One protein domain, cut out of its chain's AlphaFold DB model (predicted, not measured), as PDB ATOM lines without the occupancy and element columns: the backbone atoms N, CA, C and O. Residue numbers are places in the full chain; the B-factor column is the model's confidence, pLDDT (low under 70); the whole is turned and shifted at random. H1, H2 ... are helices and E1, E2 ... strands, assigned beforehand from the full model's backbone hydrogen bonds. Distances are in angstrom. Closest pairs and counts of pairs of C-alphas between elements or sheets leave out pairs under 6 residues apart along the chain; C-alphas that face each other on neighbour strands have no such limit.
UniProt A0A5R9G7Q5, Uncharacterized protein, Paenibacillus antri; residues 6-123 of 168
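This is residues 6 to 123 of the 168 residues of an uncharacterized protein of Paenibacillus antri (UniProt A0A5R9G7Q5). One long antiparallel sheet of eight strands, curled like part of a barrel but left open, wraps round a single short helix, H1, whose centre lies near the middle of the whole. A small two-strand hairpin, E9 and E10, sits away from this sheet, reached by a long link after E8. The printed part has 118 residues, with ten named strands followed by one named helix along the chain; the sheet's order is E1, E2, E3, E4, E5, E6, E7, E8, and the class is mostly strand. The whole is compact, with a radius of gyration of the C-alphas of 14.5 A, and its rounded outline spans 45 by 38 by 28 A.

Begin with the large sheet: find C-alpha 6 at (52.641, 55.463, 73.693), where E1, residues 6 to 12, begins its run of 17.1 A. E2, residues 15 to 22, covers 21.4 A, and E3, residues 25 to 33, is the longest strand by residues and covers 25.3 A. E4, residues 37 to 42, covers 16.5 A; then E5, residues 45 to 52, runs 22.6 A from C-alpha 45 at (38.098, 52.337, 84.172). E6 is residues 59 to 63, E7 is residues 69 to 75 with 19.3 A from first to last C-alpha, and E8 is residues 78 to 82. Farther along, the three-residue strands are E9, residues 94 to 96, and E10, residues 99 to 101. H1, residues 111 to 118, covers 10.6 A and ends at C-alpha 118, at (49.748, 46.697, 78.886).

Read E1 to E8 as a meander, each strand the antiparallel neighbour of the one before; E1 and E8 are the edge strands, and they are apart. The sheet is strongly twisted: from edge to edge its strands' lines turn by 101 degrees, and the way across it turns by 98 degrees. In the hairpin of E1 and E2, look at N 9 and O 17, 2.8 A apart and within hydrogen-bond range. The hairpin of E3 and E4, whose directions stand at 158 degrees, has N 32 and O 39 at 2.8 A. Between E5 and E6, at 157 degrees, N 50 and O 61 are 2.9 A apart. At the other edge, E7 and E8 stand at 145 degrees, with N 82 and O 71 at 2.7 A. The sheet curls round H1, which is on it with 64 pairs of C-alphas within 10 A. Their closest C-alphas include those of Val 31 in E3 and Ala 118, 6.0 A, those of Val 40 in E4 and Ala 118, 6.2 A, and those of Tyr 79 in E8 and Asn 112, 6.7 A. In H1 every O i to N i+4 pair is within hydrogen-bond range. E9 and E10 form a separate antiparallel hairpin at 130 degrees, with N 101 and O 94 at 2.8 A; both are apart from each strand of the large sheet, and E9 is apart from H1.

The two C-alphas farthest apart are those of Glu 55 and Asp 97, 45.6 A, while the first and last printed C-alphas, those of Tyr 6 and His 123, are 6.2 A apart. The printed part has no cut. The link from E8 to E9, 11 residues, is long; those from E5 to E6 and from E10 to H1 are short, and the other links are tight. The mean pLDDT of the printed part is 83.1, and it falls under 70 at residues 21 to 26, 53 to 57, 77, 91 to 93 and 98 to 99.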
ATOM      1  N   TYR A   6      52.510  55.361  72.243       78.62
ATOM      2  CA  TYR A   6      52.641  55.463  73.693       78.62
ATOM      3  C   TYR A   6      53.948  56.174  74.040       78.62
ATOM      4  O   TYR A   6      55.004  55.862  73.499       78.62
ATOM      5  N   SER A   7      53.876  57.161  74.932       82.19
ATOM      6  CA  SER A   7      55.042  57.873  75.457       82.19
ATOM      7  C   SER A   7      55.038  57.783  76.978       82.19
ATOM      8  O   SER A   7      54.100  58.250  77.625       82.19
ATOM      9  N   LYS A   8      56.063  57.146  77.550       85.00
ATOM     10  CA  LYS A   8      56.216  56.982  79.000       85.00
ATOM     11  C   LYS A   8      56.381  58.348  79.670       85.00
ATOM     12  O   LYS A   8      57.231  59.135  79.265       85.00
ATOM     13  N   GLN A   9      55.552  58.635  80.672       86.19
ATOM     14  CA  GLN A   9      55.581  59.887  81.437       86.19
ATOM     15  C   GLN A   9      56.218  59.708  82.812       86.19
ATOM     16  O   GLN A   9      56.964  60.576  83.258       86.19
ATOM     17  N   SER A  10      55.921  58.597  83.483       86.19
ATOM     18  CA  SER A  10      56.441  58.307  84.817       86.19
ATOM     19  C   SER A  10      56.440  56.813  85.100       86.19
ATOM     20  O   SER A  10      55.653  56.056  84.534       86.19
ATOM     21  N   GLU A  11      57.296  56.409  86.027       91.38
ATOM     22  CA  GLU A  11      57.360  55.059  86.573       91.38
ATOM     23  C   GLU A  11      57.522  55.164  88.086       91.38
ATOM     24  O   GLU A  11      58.380  55.899  88.576       91.38
ATOM     25  N   ALA A  12      56.653  54.478  88.821       88.88
ATOM     26  CA  ALA A  12      56.647  54.466  90.274       88.88
ATOM     27  C   ALA A  12      56.311  53.055  90.760       88.88
ATOM     28  O   ALA A  12      55.197  52.565  90.574       88.88
ATOM     29  N   GLY A  13      57.287  52.394  91.385       91.00
ATOM     30  CA  GLY A  13      57.139  51.013  91.835       91.00
ATOM     31  C   GLY A  13      56.834  50.075  90.668       91.00
ATOM     32  O   GLY A  13      57.638  49.932  89.756       91.00
ATOM     33  N   ASN A  14      55.668  49.436  90.703       90.69
ATOM     34  CA  ASN A  14      55.188  48.522  89.667       90.69
ATOM     35  C   ASN A  14      54.196  49.169  88.681       90.69
ATOM     36  O   ASN A  14      53.580  48.454  87.885       90.69
ATOM     37  N   THR A  15      54.016  50.490  88.747       92.00
ATOM     38  CA  THR A  15      53.101  51.241  87.888       92.00
ATOM     39  C   THR A  15      53.871  52.126  86.916       92.00
ATOM     40  O   THR A  15      54.718  52.925  87.318       92.00
ATOM     41  N   ILE A  16      53.531  52.030  85.632       89.88
ATOM     42  CA  ILE A  16      54.033  52.913  84.577       89.88
ATOM     43  C   ILE A  16      52.863  53.709  84.007       89.88
ATOM     44  O   ILE A  16      51.831  53.139  83.654       89.88
ATOM     45  N   THR A  17      53.025  55.023  83.886       89.12
ATOM     46  CA  THR A  17      52.037  55.899  83.254       89.12
ATOM     47  C   THR A  17      52.540  56.340  81.890       89.12
ATOM     48  O   THR A  17      53.631  56.896  81.753       89.12
ATOM     49  N   TYR A  18      51.709  56.121  80.881       87.81
ATOM     50  CA  TYR A  18      51.926  56.502  79.499       87.81
ATOM     51  C   TYR A  18      50.941  57.592  79.087       87.81
ATOM     52  O   TYR A  18      49.795  57.645  79.535       87.81
ATOM     53  N   ARG A  19      51.370  58.428  78.151       85.25
ATOM     54  CA  ARG A  19      50.499  59.255  77.325       85.25
ATOM     55  C   ARG A  19      50.265  58.519  76.008       85.25
ATOM     56  O   ARG A  19      51.211  58.342  75.241       85.25
ATOM     57  N   ALA A  20      49.026  58.105  75.754       80.81
ATOM     58  CA  ALA A  20      48.615  57.488  74.497       80.81
ATOM     59  C   ALA A  20      48.107  58.559  73.521       80.81
ATOM     60  O   ALA A  20      47.240  59.354  73.876       80.81
ATOM     61  N   LEU A  21      48.636  58.585  72.299       69.38
ATOM     62  CA  LEU A  21      48.196  59.451  71.204       69.38
ATOM     63  C   LEU A  21      47.488  58.591  70.148       69.38
ATOM     64  O   LEU A  21      48.145  57.904  69.368       69.38
ATOM     65  N   GLY A  22      46.155  58.634  70.143       60.56
ATOM     66  CA  GLY A  22      45.280  58.038  69.127       60.56
ATOM     67  C   GLY A  22      44.031  58.911  68.970       60.56
ATOM     68  O   GLY A  22      43.494  59.379  69.971       60.56
ATOM     69  N   GLY A  23      43.624  59.224  67.737       53.22
ATOM     70  CA  GLY A  23      42.446  60.071  67.476       53.22
ATOM     71  C   GLY A  23      42.551  61.543  67.921       53.22
ATOM     72  O   GLY A  23      41.534  62.184  68.159       53.22
ATOM     73  N   GLY A  24      43.762  62.096  68.063       48.91
ATOM     74  CA  GLY A  24      43.992  63.537  68.278       48.91
ATOM     75  C   GLY A  24      43.968  64.035  69.731       48.91
ATOM     76  O   GLY A  24      44.504  65.111  69.992       48.91
ATOM     77  N   VAL A  25      43.450  63.259  70.692       55.59
ATOM     78  CA  VAL A  25      43.458  63.635  72.120       55.59
ATOM     79  C   VAL A  25      44.374  62.702  72.918       55.59
ATOM     80  O   VAL A  25      44.160  61.490  72.906       55.59
ATOM     81  N   PRO A  26      45.390  63.226  73.633       68.06
ATOM     82  CA  PRO A  26      46.230  62.405  74.490       68.06
ATOM     83  C   PRO A  26      45.423  61.842  75.662       68.06
ATOM     84  O   PRO A  26      44.869  62.602  76.458       68.06
ATOM     85  N   VAL A  27      45.401  60.519  75.803       80.06
ATOM     86  CA  VAL A  27      44.738  59.833  76.921       80.06
ATOM     87  C   VAL A  27      45.804  59.289  77.875       80.06
ATOM     88  O   VAL A  27      46.712  58.584  77.423       80.06
ATOM     89  N   PRO A  28      45.751  59.612  79.181       85.81
ATOM     90  CA  PRO A  28      46.630  58.985  80.157       85.81
ATOM     91  C   PRO A  28      46.234  57.517  80.332       85.81
ATOM     92  O   PRO A  28      45.063  57.196  80.545       85.81
ATOM     93  N   VAL A  29      47.224  56.635  80.254       90.19
ATOM     94  CA  VAL A  29      47.080  55.193  80.451       90.19
ATOM     95  C   VAL A  29      48.043  54.787  81.551       90.19
ATOM     96  O   VAL A  29      49.245  54.992  81.414       90.19
ATOM     97  N   SER A  30      47.542  54.231  82.649       93.00
ATOM     98  CA  SER A  30      48.403  53.706  83.718       93.00
ATOM     99  C   SER A  30      48.368  52.190  83.713       93.00
ATOM    100  O   SER A  30      47.293  51.605  83.660       93.00
ATOM    101  N   VAL A  31      49.530  51.553  83.765       94.12
ATOM    102  CA  VAL A  31      49.667  50.099  83.777       94.12
ATOM    103  C   VAL A  31      50.335  49.689  85.075       94.12
ATOM    104  O   VAL A  31      51.498  50.017  85.296       94.12
ATOM    105  N   THR A  32      49.622  48.946  85.914       94.56
ATOM    106  CA  THR A  32      50.151  48.378  87.157       94.56
ATOM    107  C   THR A  32      50.412  46.892  86.964       94.56
ATOM    108  O   THR A  32      49.511  46.133  86.609       94.56
ATOM    109  N   SER A  33      51.653  46.464  87.188       92.44
ATOM    110  CA  SER A  33      52.067  45.069  87.025       92.44
ATOM    111  C   SER A  33      52.060  44.326  88.357       92.44
ATOM    112  O   SER A  33      52.698  44.734  89.321       92.44
ATOM    113  N   TYR A  34      51.372  43.198  88.401       89.62
ATOM    114  CA  TYR A  34      51.391  42.228  89.492       89.62
ATOM    115  C   TYR A  34      52.051  40.935  88.992       89.62
ATOM    116  O   TYR A  34      52.236  40.759  87.790       89.62
ATOM    117  N   GLY A  35      52.401  40.017  89.898       85.69
ATOM    118  CA  GLY A  35      53.152  38.805  89.543       85.69
ATOM    119  C   GLY A  35      52.516  37.960  88.429       85.69
ATOM    120  O   GLY A  35      53.230  37.476  87.560       85.69
ATOM    121  N   ASP A  36      51.187  37.817  88.416       85.69
ATOM    122  CA  ASP A  36      50.453  36.995  87.442       85.69
ATOM    123  C   ASP A  36      49.516  37.795  86.516       85.69
ATOM    124  O   ASP A  36      48.879  37.229  85.622       85.69
ATOM    125  N   ARG A  37      49.404  39.113  86.722       91.62
ATOM    126  CA  ARG A  37      48.441  39.967  86.017       91.62
ATOM    127  C   ARG A  37      48.938  41.394  85.835       91.62
ATOM    128  O   ARG A  37      49.750  41.887  86.607       91.62
ATOM    129  N   LYS A  38      48.369  42.098  84.870       94.00
ATOM    130  CA  LYS A  38      48.500  43.543  84.689       94.00
ATOM    131  C   LYS A  38      47.124  44.185  84.773       94.00
ATOM    132  O   LYS A  38      46.126  43.582  84.381       94.00
ATOM    133  N   GLU A  39      47.075  45.398  85.292       96.12
ATOM    134  CA  GLU A  39      45.875  46.228  85.325       96.12
ATOM    135  C   GLU A  39      46.140  47.498  84.523       96.12
ATOM    136  O   GLU A  39      47.119  48.201  84.774       96.12
ATOM    137  N   VAL A  40      45.303  47.748  83.520       94.88
ATOM    138  CA  VAL A  40      45.375  48.910  82.635       94.88
ATOM    139  C   VAL A  40      44.253  49.851  83.035       94.88
ATOM    140  O   VAL A  40      43.085  49.484  82.974       94.88
ATOM    141  N   MET A  41      44.596  51.071  83.428       93.69
ATOM    142  CA  MET A  41      43.643  52.104  83.805       93.69
ATOM    143  C   MET A  41      43.567  53.176  82.720       93.69
ATOM    144  O   MET A  41      44.567  53.835  82.424       93.69
ATOM    145  N   ILE A  42      42.374  53.364  82.151       90.25
ATOM    146  CA  ILE A  42      42.090  54.349  81.099       90.25
ATOM    147  C   ILE A  42      40.803  55.083  81.474       90.25
ATOM    148  O   ILE A  42      39.784  54.450  81.721       90.25
ATOM    149  N   LYS A  43      40.840  56.420  81.544       88.19
ATOM    150  CA  LYS A  43      39.673  57.264  81.897       88.19
ATOM    151  C   LYS A  43      38.937  56.845  83.193       88.19
ATOM    152  O   LYS A  43      37.742  57.069  83.321       88.19
ATOM    153  N   GLY A  44      39.655  56.273  84.162       88.25
ATOM    154  CA  GLY A  44      39.092  55.825  85.444       88.25
ATOM    155  C   GLY A  44      38.493  54.415  85.430       88.25
ATOM    156  O   GLY A  44      38.106  53.919  86.483       88.25
ATOM    157  N   GLU A  45      38.466  53.747  84.278       93.19
ATOM    158  CA  GLU A  45      38.098  52.337  84.172       93.19
ATOM    159  C   GLU A  45      39.332  51.441  84.264       93.19
ATOM    160  O   GLU A  45      40.405  51.808  83.781       93.19
ATOM    161  N   ASN A  46      39.176  50.264  84.878       95.06
ATOM    162  CA  ASN A  46      40.258  49.309  85.097       95.06
ATOM    163  C   ASN A  46      40.009  48.009  84.319       95.06
ATOM    164  O   ASN A  46      39.018  47.316  84.549       95.06
ATOM    165  N   TYR A  47      40.936  47.678  83.425       95.69
ATOM    166  CA  TYR A  47      40.933  46.472  82.604       95.69
ATOM    167  C   TYR A  47      42.016  45.524  83.109       95.69
ATOM    168  O   TYR A  47      43.173  45.918  83.272       95.69
ATOM    169  N   ARG A  48      41.675  44.256  83.336       97.06
ATOM    170  CA  ARG A  48      42.611  43.274  83.895       97.06
ATOM    171  C   ARG A  48      43.076  42.299  82.827       97.06
ATOM    172  O   ARG A  48      42.254  41.685  82.159       97.06
ATOM    173  N   ILE A  49      44.386  42.110  82.722       94.94
ATOM    174  CA  ILE A  49      45.009  41.169  81.790       94.94
ATOM    175  C   ILE A  49      45.805  40.138  82.583       94.94
ATOM    176  O   ILE A  49      46.708  40.499  83.335       94.94
ATOM    177  N   ARG A  50      45.480  38.854  82.442       93.38
ATOM    178  CA  ARG A  50      46.134  37.756  83.168       93.38
ATOM    179  C   ARG A  50      46.773  36.779  82.196       93.38
ATOM    180  O   ARG A  50      46.126  36.374  81.234       93.38
ATOM    181  N   SER A  51      48.005  36.355  82.469       86.75
ATOM    182  CA  SER A  51      48.601  35.244  81.728       86.75
ATOM    183  C   SER A  51      48.039  33.925  82.252       86.75
ATOM    184  O   SER A  51      48.079  33.657  83.453       86.75
ATOM    185  N   MET A  52      47.478  33.111  81.361       83.06
ATOM    186  CA  MET A  52      47.087  31.744  81.676       83.06
ATOM    187  C   MET A  52      48.298  30.846  81.402       83.06
ATOM    188  O   MET A  52      48.746  30.745  80.261       83.06
ATOM    189  N   GLN A  53      48.870  30.229  82.440       64.19
ATOM    190  CA  GLN A  53      49.953  29.259  82.258       64.19
ATOM    191  C   GLN A  53      49.415  28.002  81.552       64.19
ATOM    192  O   GLN A  53      48.485  27.368  82.044       64.19
ATOM    193  N   GLY A  54      50.022  27.649  80.418       55.84
ATOM    194  CA  GLY A  54      49.802  26.410  79.672       55.84
ATOM    195  C   GLY A  54      51.028  26.104  78.805       55.84
ATOM    196  O   GLY A  54      51.665  27.027  78.294       55.84
ATOM    197  N   GLU A  55      51.404  24.828  78.686       44.22
ATOM    198  CA  GLU A  55      52.533  24.388  77.857       44.22
ATOM    199  C   GLU A  55      52.350  24.855  76.403       44.22
ATOM    200  O   GLU A  55      51.402  24.475  75.719       44.22
ATOM    201  N   GLY A  56      53.272  25.692  75.929       46.78
ATOM    202  CA  GLY A  56      53.454  25.995  74.508       46.78
ATOM    203  C   GLY A  56      52.912  27.339  74.020       46.78
ATOM    204  O   GLY A  56      53.580  27.955  73.196       46.78
ATOM    205  N   ASN A  57      51.784  27.848  74.539       54.69
ATOM    206  CA  ASN A  57      51.154  29.069  74.011       54.69
ATOM    207  C   ASN A  57      50.745  30.061  75.114       54.69
ATOM    208  O   ASN A  57      49.952  29.749  76.000       54.69
ATOM    209  N   SER A  58      51.260  31.293  75.032       72.75
ATOM    210  CA  SER A  58      50.965  32.406  75.946       72.75
ATOM    211  C   SER A  58      49.523  32.909  75.770       72.75
ATOM    212  O   SER A  58      49.279  33.898  75.076       72.75
ATOM    213  N   ARG A  59      48.552  32.218  76.372       87.69
ATOM    214  CA  ARG A  59      47.136  32.608  76.367       87.69
ATOM    215  C   ARG A  59      46.897  33.702  77.411       87.69
ATOM    216  O   ARG A  59      47.382  33.617  78.542       87.69
ATOM    217  N   LEU A  60      46.178  34.753  77.033       91.56
ATOM    218  CA  LEU A  60      45.851  35.887  77.898       91.56
ATOM    219  C   LEU A  60      44.348  35.932  78.167       91.56
ATOM    220  O   LEU A  60      43.551  35.784  77.246       91.56
ATOM    221  N   SER A  61      43.969  36.186  79.417       94.44
ATOM    222  CA  SER A  61      42.606  36.560  79.804       94.44
ATOM    223  C   SER A  61      42.501  38.072  79.891       94.44
ATOM    224  O   SER A  61      43.338  38.677  80.560       94.44
ATOM    225  N   ILE A  62      41.488  38.674  79.277       95.19
ATOM    226  CA  ILE A  62      41.213  40.110  79.326       95.19
ATOM    227  C   ILE A  62      39.826  40.303  79.924       95.19
ATOM    228  O   ILE A  62      38.832  39.960  79.294       95.19
ATOM    229  N   THR A  63      39.753  40.865  81.126       96.44
ATOM    230  CA  THR A  63      38.494  41.153  81.820       96.44
ATOM    231  C   THR A  63      38.216  42.651  81.792       96.44
ATOM    232  O   THR A  63      39.039  43.455  82.242       96.44
ATOM    233  N   TYR A  64      37.043  43.006  81.277       94.56
ATOM    234  CA  TYR A  64      36.542  44.371  81.179       94.56
ATOM    235  C   TYR A  64      35.861  44.819  82.484       94.56
ATOM    236  O   TYR A  64      35.420  43.972  83.266       94.56
ATOM    237  N   PRO A  65      35.716  46.137  82.721       93.56
ATOM    238  CA  PRO A  65      34.959  46.681  83.853       93.56
ATOM    239  C   PRO A  65      33.513  46.177  83.918       93.56
ATOM    240  O   PRO A  65      32.967  46.008  85.006       93.56
ATOM    241  N   SER A  66      32.915  45.896  82.757       91.81
ATOM    242  CA  SER A  66      31.585  45.292  82.611       91.81
ATOM    243  C   SER A  66      31.493  43.868  83.179       91.81
ATOM    244  O   SER A  66      30.394  43.350  83.361       91.81
ATOM    245  N   GLY A  67      32.632  43.222  83.442       92.06
ATOM    246  CA  GLY A  67      32.747  41.808  83.795       92.06
ATOM    247  C   GLY A  67      32.956  40.891  82.587       92.06
ATOM    248  O   GLY A  67      33.394  39.754  82.769       92.06
ATOM    249  N   LYS A  68      32.719  41.387  81.364       92.88
ATOM    250  CA  LYS A  68      32.910  40.618  80.132       92.88
ATOM    251  C   LYS A  68      34.368  40.202  79.987       92.88
ATOM    252  O   LYS A  68      35.278  41.009  80.197       92.88
ATOM    253  N   THR A  69      34.594  38.944  79.632       94.56
ATOM    254  CA  THR A  69      35.944  38.397  79.498       94.56
ATOM    255  C   THR A  69      36.209  37.925  78.075       94.56
ATOM    256  O   THR A  69      35.361  37.334  77.423       94.56
ATOM    257  N   TYR A  70      37.418  38.184  77.596       93.50
ATOM    258  CA  TYR A  70      37.905  37.695  76.316       93.50
ATOM    259  C   TYR A  70      39.184  36.917  76.528       93.50
ATOM    260  O   TYR A  70      39.957  37.185  77.450       93.50
ATOM    261  N   THR A  71      39.432  35.982  75.626       94.50
ATOM    262  CA  THR A  71      40.698  35.272  75.584       94.50
ATOM    263  C   THR A  71      41.489  35.705  74.365       94.50
ATOM    264  O   THR A  71      40.941  35.755  73.273       94.50
ATOM    265  N   ALA A  72      42.778  35.981  74.523       91.81
ATOM    266  CA  ALA A  72      43.670  36.224  73.403       91.81
ATOM    267  C   ALA A  72      44.755  35.150  73.313       91.81
ATOM    268  O   ALA A  72      45.422  34.838  74.300       91.81
ATOM    269  N   GLU A  73      44.953  34.616  72.114       89.88
ATOM    270  CA  GLU A  73      46.013  33.660  71.804       89.88
ATOM    271  C   GLU A  73      46.964  34.241  70.772       89.88
ATOM    272  O   GLU A  73      46.552  34.920  69.829       89.88
ATOM    273  N   ARG A  74      48.260  33.981  70.952       80.62
ATOM    274  CA  ARG A  74      49.272  34.471  70.026       80.62
ATOM    275  C   ARG A  74      49.340  33.560  68.803       80.62
ATOM    276  O   ARG A  74      49.699  32.395  68.918       80.62
ATOM    277  N   PHE A  75      49.064  34.117  67.632       79.12
ATOM    278  CA  PHE A  75      49.145  33.436  66.347       79.12
ATOM    279  C   PHE A  75      49.937  34.287  65.353       79.12
ATOM    280  O   PHE A  75      49.556  35.417  65.047       79.12
ATOM    281  N   THR A  76      51.055  33.754  64.848       73.88
ATOM    282  CA  THR A  76      51.896  34.406  63.819       73.88
ATOM    283  C   THR A  76      52.239  35.868  64.160       73.88
ATOM    284  O   THR A  76      52.108  36.779  63.349       73.88
ATOM    285  N   GLY A  77      52.630  36.119  65.414       69.69
ATOM    286  CA  GLY A  77      53.007  37.455  65.895       69.69
ATOM    287  C   GLY A  77      51.845  38.402  66.226       69.69
ATOM    288  O   GLY A  77      52.102  39.467  66.778       69.69
ATOM    289  N   MET A  78      50.591  38.014  65.971       73.94
ATOM    290  CA  MET A  78      49.384  38.767  66.335       73.94
ATOM    291  C   MET A  78      48.605  38.071  67.456       73.94
ATOM    292  O   MET A  78      48.827  36.895  67.732       73.94
ATOM    293  N   TYR A  79      47.674  38.787  68.090       85.12
ATOM    294  CA  TYR A  79      46.719  38.203  69.030       85.12
ATOM    295  C   TYR A  79      45.374  37.956  68.338       85.12
ATOM    296  O   TYR A  79      44.732  38.888  67.844       85.12
ATOM    297  N   MET A  80      44.953  36.693  68.299       89.12
ATOM    298  CA  MET A  80      43.592  36.302  67.944       89.12
ATOM    299  C   MET A  80      42.737  36.343  69.205       89.12
ATOM    300  O   MET A  80      43.087  35.719  70.204       89.12
ATOM    301  N   VAL A  81      41.650  37.112  69.163       90.62
ATOM    302  CA  VAL A  81      40.765  37.339  70.308       90.62
ATOM    303  C   VAL A  81      39.521  36.483  70.152       90.62
ATOM    304  O   VAL A  81      38.946  36.428  69.071       90.62
ATOM    305  N   TYR A  82      39.100  35.857  71.238       92.25
ATOM    306  CA  TYR A  82      37.927  35.008  71.330       92.25
ATOM    307  C   TYR A  82      37.026  35.506  72.455       92.25
ATOM    308  O   TYR A  82      37.523  35.994  73.476       92.25
ATOM    309  N   ASP A  83      35.716  35.406  72.267       91.62
ATOM    310  CA  ASP A  83      34.740  35.709  73.312       91.62
ATOM    311  C   ASP A  83      34.608  34.560  74.333       91.62
ATOM    312  O   ASP A  83      35.387  33.601  74.341       91.62
ATOM    313  N   GLU A  84      33.635  34.675  75.236       90.75
ATOM    314  CA  GLU A  84      33.369  33.691  76.294       90.75
ATOM    315  C   GLU A  84      32.860  32.349  75.748       90.75
ATOM    316  O   GLU A  84      32.965  31.330  76.429       90.75
ATOM    317  N   GLN A  85      32.325  32.335  74.525       91.44
ATOM    318  CA  GLN A  85      31.862  31.137  73.829       91.44
ATOM    319  C   GLN A  85      32.998  30.463  73.041       91.44
ATOM    320  O   GLN A  85      32.827  29.346  72.556       91.44
ATOM    321  N   GLY A  86      34.168  31.105  72.955       90.12
ATOM    322  CA  GLY A  86      35.302  30.641  72.162       90.12
ATOM    323  C   GLY A  86      35.194  31.005  70.682       90.12
ATOM    324  O   GLY A  86      35.989  30.512  69.884       90.12
ATOM    325  N   GLU A  87      34.250  31.871  70.309       90.50
ATOM    326  CA  GLU A  87      34.097  32.355  68.942       90.50
ATOM    327  C   GLU A  87      35.119  33.454  68.660       90.50
ATOM    328  O   GLU A  87      35.422  34.297  69.510       90.50
ATOM    329  N   TRP A  88      35.684  33.442  67.453       87.62
ATOM    330  CA  TRP A  88      36.689  34.424  67.068       87.62
ATOM    331  C   TRP A  88      36.058  35.810  66.889       87.62
ATOM    332  O   TRP A  88      35.152  36.014  66.079       87.62
ATOM    333  N   VAL A  89      36.586  36.794  67.614       86.19
ATOM    334  CA  VAL A  89      36.118  38.178  67.592       86.19
ATOM    335  C   VAL A  89      36.940  38.965  66.584       86.19
ATOM    336  O   VAL A  89      38.099  39.318  66.815       86.19
ATOM    337  N   THR A  90      36.316  39.279  65.452       74.38
ATOM    338  CA  THR A  90      36.911  40.191  64.474       74.38
ATOM    339  C   THR A  90      36.690  41.644  64.900       74.38
ATOM    340  O   THR A  90      35.573  42.015  65.267       74.38
ATOM    341  N   PRO A  91      37.720  42.507  64.846       65.38
ATOM    342  CA  PRO A  91      37.555  43.930  65.108       65.38
ATOM    343  C   PRO A  91      36.880  44.604  63.902       65.38
ATOM    344  O   PRO A  91      37.519  45.294  63.109       65.38
ATOM    345  N   ALA A  92      35.580  44.380  63.729       64.69
ATOM    346  CA  ALA A  92      34.769  45.041  62.714       64.69
ATOM    347  C   ALA A  92      34.276  46.396  63.246       64.69
ATOM    348  O   ALA A  92      33.141  46.540  63.692       64.69
ATOM    349  N   THR A  93      35.138  47.411  63.218       66.75
ATOM    350  CA  THR A  93      34.771  48.764  63.661       66.75
ATOM    351  C   THR A  93      33.967  49.490  62.580       66.75
ATOM    352  O   THR A  93      34.459  49.656  61.463       66.75
ATOM    353  N   ARG A  94      32.758  49.962  62.907       70.81
ATOM    354  CA  ARG A  94      31.972  50.874  62.055       70.81
ATOM    355  C   ARG A  94      32.136  52.313  62.525       70.81
ATOM    356  O   ARG A  94      32.213  52.548  63.725       70.81
ATOM    357  N   TYR A  95      32.144  53.259  61.591       71.12
ATOM    358  CA  TYR A  95      32.266  54.691  61.878       71.12
ATOM    359  C   TYR A  95      31.138  55.474  61.200       71.12
ATOM    360  O   TYR A  95      30.767  55.150  60.071       71.12
ATOM    361  N   ILE A  96      30.622  56.501  61.878       76.62
ATOM    362  CA  ILE A  96      29.819  57.590  61.297       76.62
ATOM    363  C   ILE A  96      30.409  58.896  61.829       76.62
ATOM    364  O   ILE A  96      30.635  59.003  63.033       76.62
ATOM    365  N   ASP A  97      30.690  59.851  60.939       76.19
ATOM    366  CA  ASP A  97      31.281  61.158  61.271       76.19
ATOM    367  C   ASP A  97      32.504  61.047  62.205       76.19
ATOM    368  O   ASP A  97      32.538  61.616  63.296       76.19
ATOM    369  N   ASP A  98      33.480  60.215  61.812       68.44
ATOM    370  CA  ASP A  98      34.715  59.897  62.560       68.44
ATOM    371  C   ASP A  98      34.513  59.323  63.975       68.44
ATOM    372  O   ASP A  98      35.470  59.077  64.713       68.44
ATOM    373  N   THR A  99      33.272  59.015  64.342       68.88
ATOM    374  CA  THR A  99      32.923  58.403  65.618       68.88
ATOM    375  C   THR A  99      32.660  56.922  65.407       68.88
ATOM    376  O   THR A  99      31.811  56.526  64.604       68.88
ATOM    377  N   ARG A 100      33.389  56.070  66.139       73.88
ATOM    378  CA  ARG A 100      33.118  54.631  66.131       73.88
ATOM    379  C   ARG A 100      31.732  54.370  66.715       73.88
ATOM    380  O   ARG A 100      31.441  54.782  67.836       73.88
ATOM    381  N   ILE A 101      30.913  53.634  65.974       78.31
ATOM    382  CA  ILE A 101      29.622  53.138  66.443       78.31
ATOM    383  C   ILE A 101      29.825  51.768  67.063       78.31
ATOM    384  O   ILE A 101      30.279  50.843  66.388       78.31
ATOM    385  N   LEU A 102      29.445  51.663  68.333       79.69
ATOM    386  CA  LEU A 102      29.391  50.404  69.061       79.69
ATOM    387  C   LEU A 102      28.067  49.694  68.780       79.69
ATOM    388  O   LEU A 102      27.000  50.315  68.809       79.69
ATOM    389  N   THR A 103      28.115  48.391  68.533       78.06
ATOM    390  CA  THR A 103      26.918  47.553  68.626       78.06
ATOM    391  C   THR A 103      26.537  47.317  70.092       78.06
ATOM    392  O   THR A 103      27.376  47.437  70.989       78.06
ATOM    393  N   PRO A 104      25.265  46.990  70.386       76.75
ATOM    394  CA  PRO A 104      24.866  46.634  71.743       76.75
ATOM    395  C   PRO A 104      25.730  45.489  72.296       76.75
ATOM    396  O   PRO A 104      25.804  44.421  71.693       76.75
ATOM    397  N   GLY A 105      26.385  45.718  73.439       76.50
ATOM    398  CA  GLY A 105      27.283  44.746  74.078       76.50
ATOM    399  C   GLY A 105      28.725  44.724  73.542       76.50
ATOM    400  O   GLY A 105      29.516  43.876  73.968       76.50
ATOM    401  N   GLU A 106      29.076  45.626  72.621       78.69
ATOM    402  CA  GLU A 106      30.452  45.849  72.174       78.69
ATOM    403  C   GLU A 106      31.196  46.765  73.147       78.69
ATOM    404  O   GLU A 106      30.703  47.815  73.558       78.69
ATOM    405  N   GLU A 107      32.413  46.362  73.503       84.81
ATOM    406  CA  GLU A 107      33.264  47.131  74.400       84.81
ATOM    407  C   GLU A 107      33.945  48.291  73.664       84.81
ATOM    408  O   GLU A 107      34.368  48.171  72.503       84.81
ATOM    409  N   TYR A 108      34.098  49.420  74.362       82.19
ATOM    410  CA  TYR A 108      34.680  50.626  73.773       82.19
ATOM    411  C   TYR A 108      36.135  50.414  73.339       82.19
ATOM    412  O   TYR A 108      36.513  50.823  72.244       82.19
ATOM    413  N   TYR A 109      36.953  49.740  74.148       85.25
ATOM    414  CA  TYR A 109      38.325  49.384  73.776       85.25
ATOM    415  C   TYR A 109      38.389  47.947  73.268       85.25
ATOM    416  O   TYR A 109      37.838  47.039  73.885       85.25
ATOM    417  N   LEU A 110      39.092  47.717  72.161       86.25
ATOM    418  CA  LEU A 110      39.334  46.362  71.669       86.25
ATOM    419  C   LEU A 110      40.370  45.660  72.557       86.25
ATOM    420  O   LEU A 110      41.317  46.289  73.031       86.25
ATOM    421  N   ALA A 111      40.247  44.342  72.726       89.38
ATOM    422  CA  ALA A 111      41.173  43.578  73.567       89.38
ATOM    423  C   ALA A 111      42.628  43.699  73.077       89.38
ATOM    424  O   ALA A 111      43.545  43.839  73.882       89.38
ATOM    425  N   ASN A 112      42.837  43.750  71.758       85.44
ATOM    426  CA  ASN A 112      44.157  43.966  71.162       85.44
ATOM    427  C   ASN A 112      44.769  45.326  71.531       85.44
ATOM    428  O   ASN A 112      45.977  45.411  71.752       85.44
ATOM    429  N   ASP A 113      43.954  46.377  71.650       84.94
ATOM    430  CA  ASP A 113      44.438  47.695  72.065       84.94
ATOM    431  C   ASP A 113      44.852  47.690  73.540       84.94
ATOM    432  O   ASP A 113      45.871  48.287  73.888       84.94
ATOM    433  N   LEU A 114      44.112  46.965  74.388       89.69
ATOM    434  CA  LEU A 114      44.435  46.784  75.806       89.69
ATOM    435  C   LEU A 114      45.718  45.965  76.005       89.69
ATOM    436  O   LEU A 114      46.558  46.335  76.824       89.69
ATOM    437  N   ILE A 115      45.911  44.892  75.230       88.38
ATOM    438  CA  ILE A 115      47.157  44.109  75.238       88.38
ATOM    439  C   ILE A 115      48.328  45.003  74.825       88.38
ATOM    440  O   ILE A 115      49.328  45.074  75.536       88.38
ATOM    441  N   ARG A 116      48.191  45.755  73.726       85.38
ATOM    442  CA  ARG A 116      49.228  46.699  73.296       85.38
ATOM    443  C   ARG A 116      49.518  47.748  74.367       85.38
ATOM    444  O   ARG A 116      50.673  48.076  74.581       85.38
ATOM    445  N   ALA A 117      48.502  48.257  75.060       87.56
ATOM    446  CA  ALA A 117      48.697  49.206  76.151       87.56
ATOM    447  C   ALA A 117      49.480  48.598  77.330       87.56
ATOM    448  O   ALA A 117      50.343  49.268  77.893       87.56
ATOM    449  N   ALA A 118      49.201  47.344  77.693       88.44
ATOM    450  CA  ALA A 118      49.748  46.697  78.886       88.44
ATOM    451  C   ALA A 118      51.207  46.230  78.769       88.44
ATOM    452  O   ALA A 118      51.910  46.159  79.782       88.44
ATOM    453  N   TYR A 119      51.645  45.867  77.565       85.94
ATOM    454  CA  TYR A 119      52.972  45.305  77.324       85.94
ATOM    455  C   TYR A 119      53.842  46.318  76.582       85.94
ATOM    456  O   TYR A 119      53.584  46.634  75.424       85.94
ATOM    457  N   GLU A 120      54.884  46.813  77.251       80.75
ATOM    458  CA  GLU A 120      55.799  47.824  76.703       80.75
ATOM    459  C   GLU A 120      56.494  47.329  75.423       80.75
ATOM    460  O   GLU A 120      56.691  48.109  74.498       80.75
ATOM    461  N   GLU A 121      56.752  46.020  75.290       77.38
ATOM    462  CA  GLU A 121      57.289  45.418  74.056       77.38
ATOM    463  C   GLU A 121      56.386  45.583  72.816       77.38
ATOM    464  O   GLU A 121      56.846  45.422  71.688       77.38
ATOM    465  N   GLN A 122      55.097  45.879  73.013       75.81
ATOM    466  CA  GLN A 122      54.135  46.133  71.939       75.81
ATOM    467  C   GLN A 122      54.064  47.620  71.575       75.81
ATOM    468  O   GLN A 122      53.403  47.992  70.599       75.81
ATOM    469  N   HIS A 123      54.696  48.496  72.361       76.62
ATOM    470  CA  HIS A 123      54.769  49.915  72.046       76.62
ATOM    471  C   HIS A 123      55.774  50.078  70.915       76.62
ATOM    472  O   HIS A 123      56.882  49.547  70.957       76.62
TER     473      HIS A 123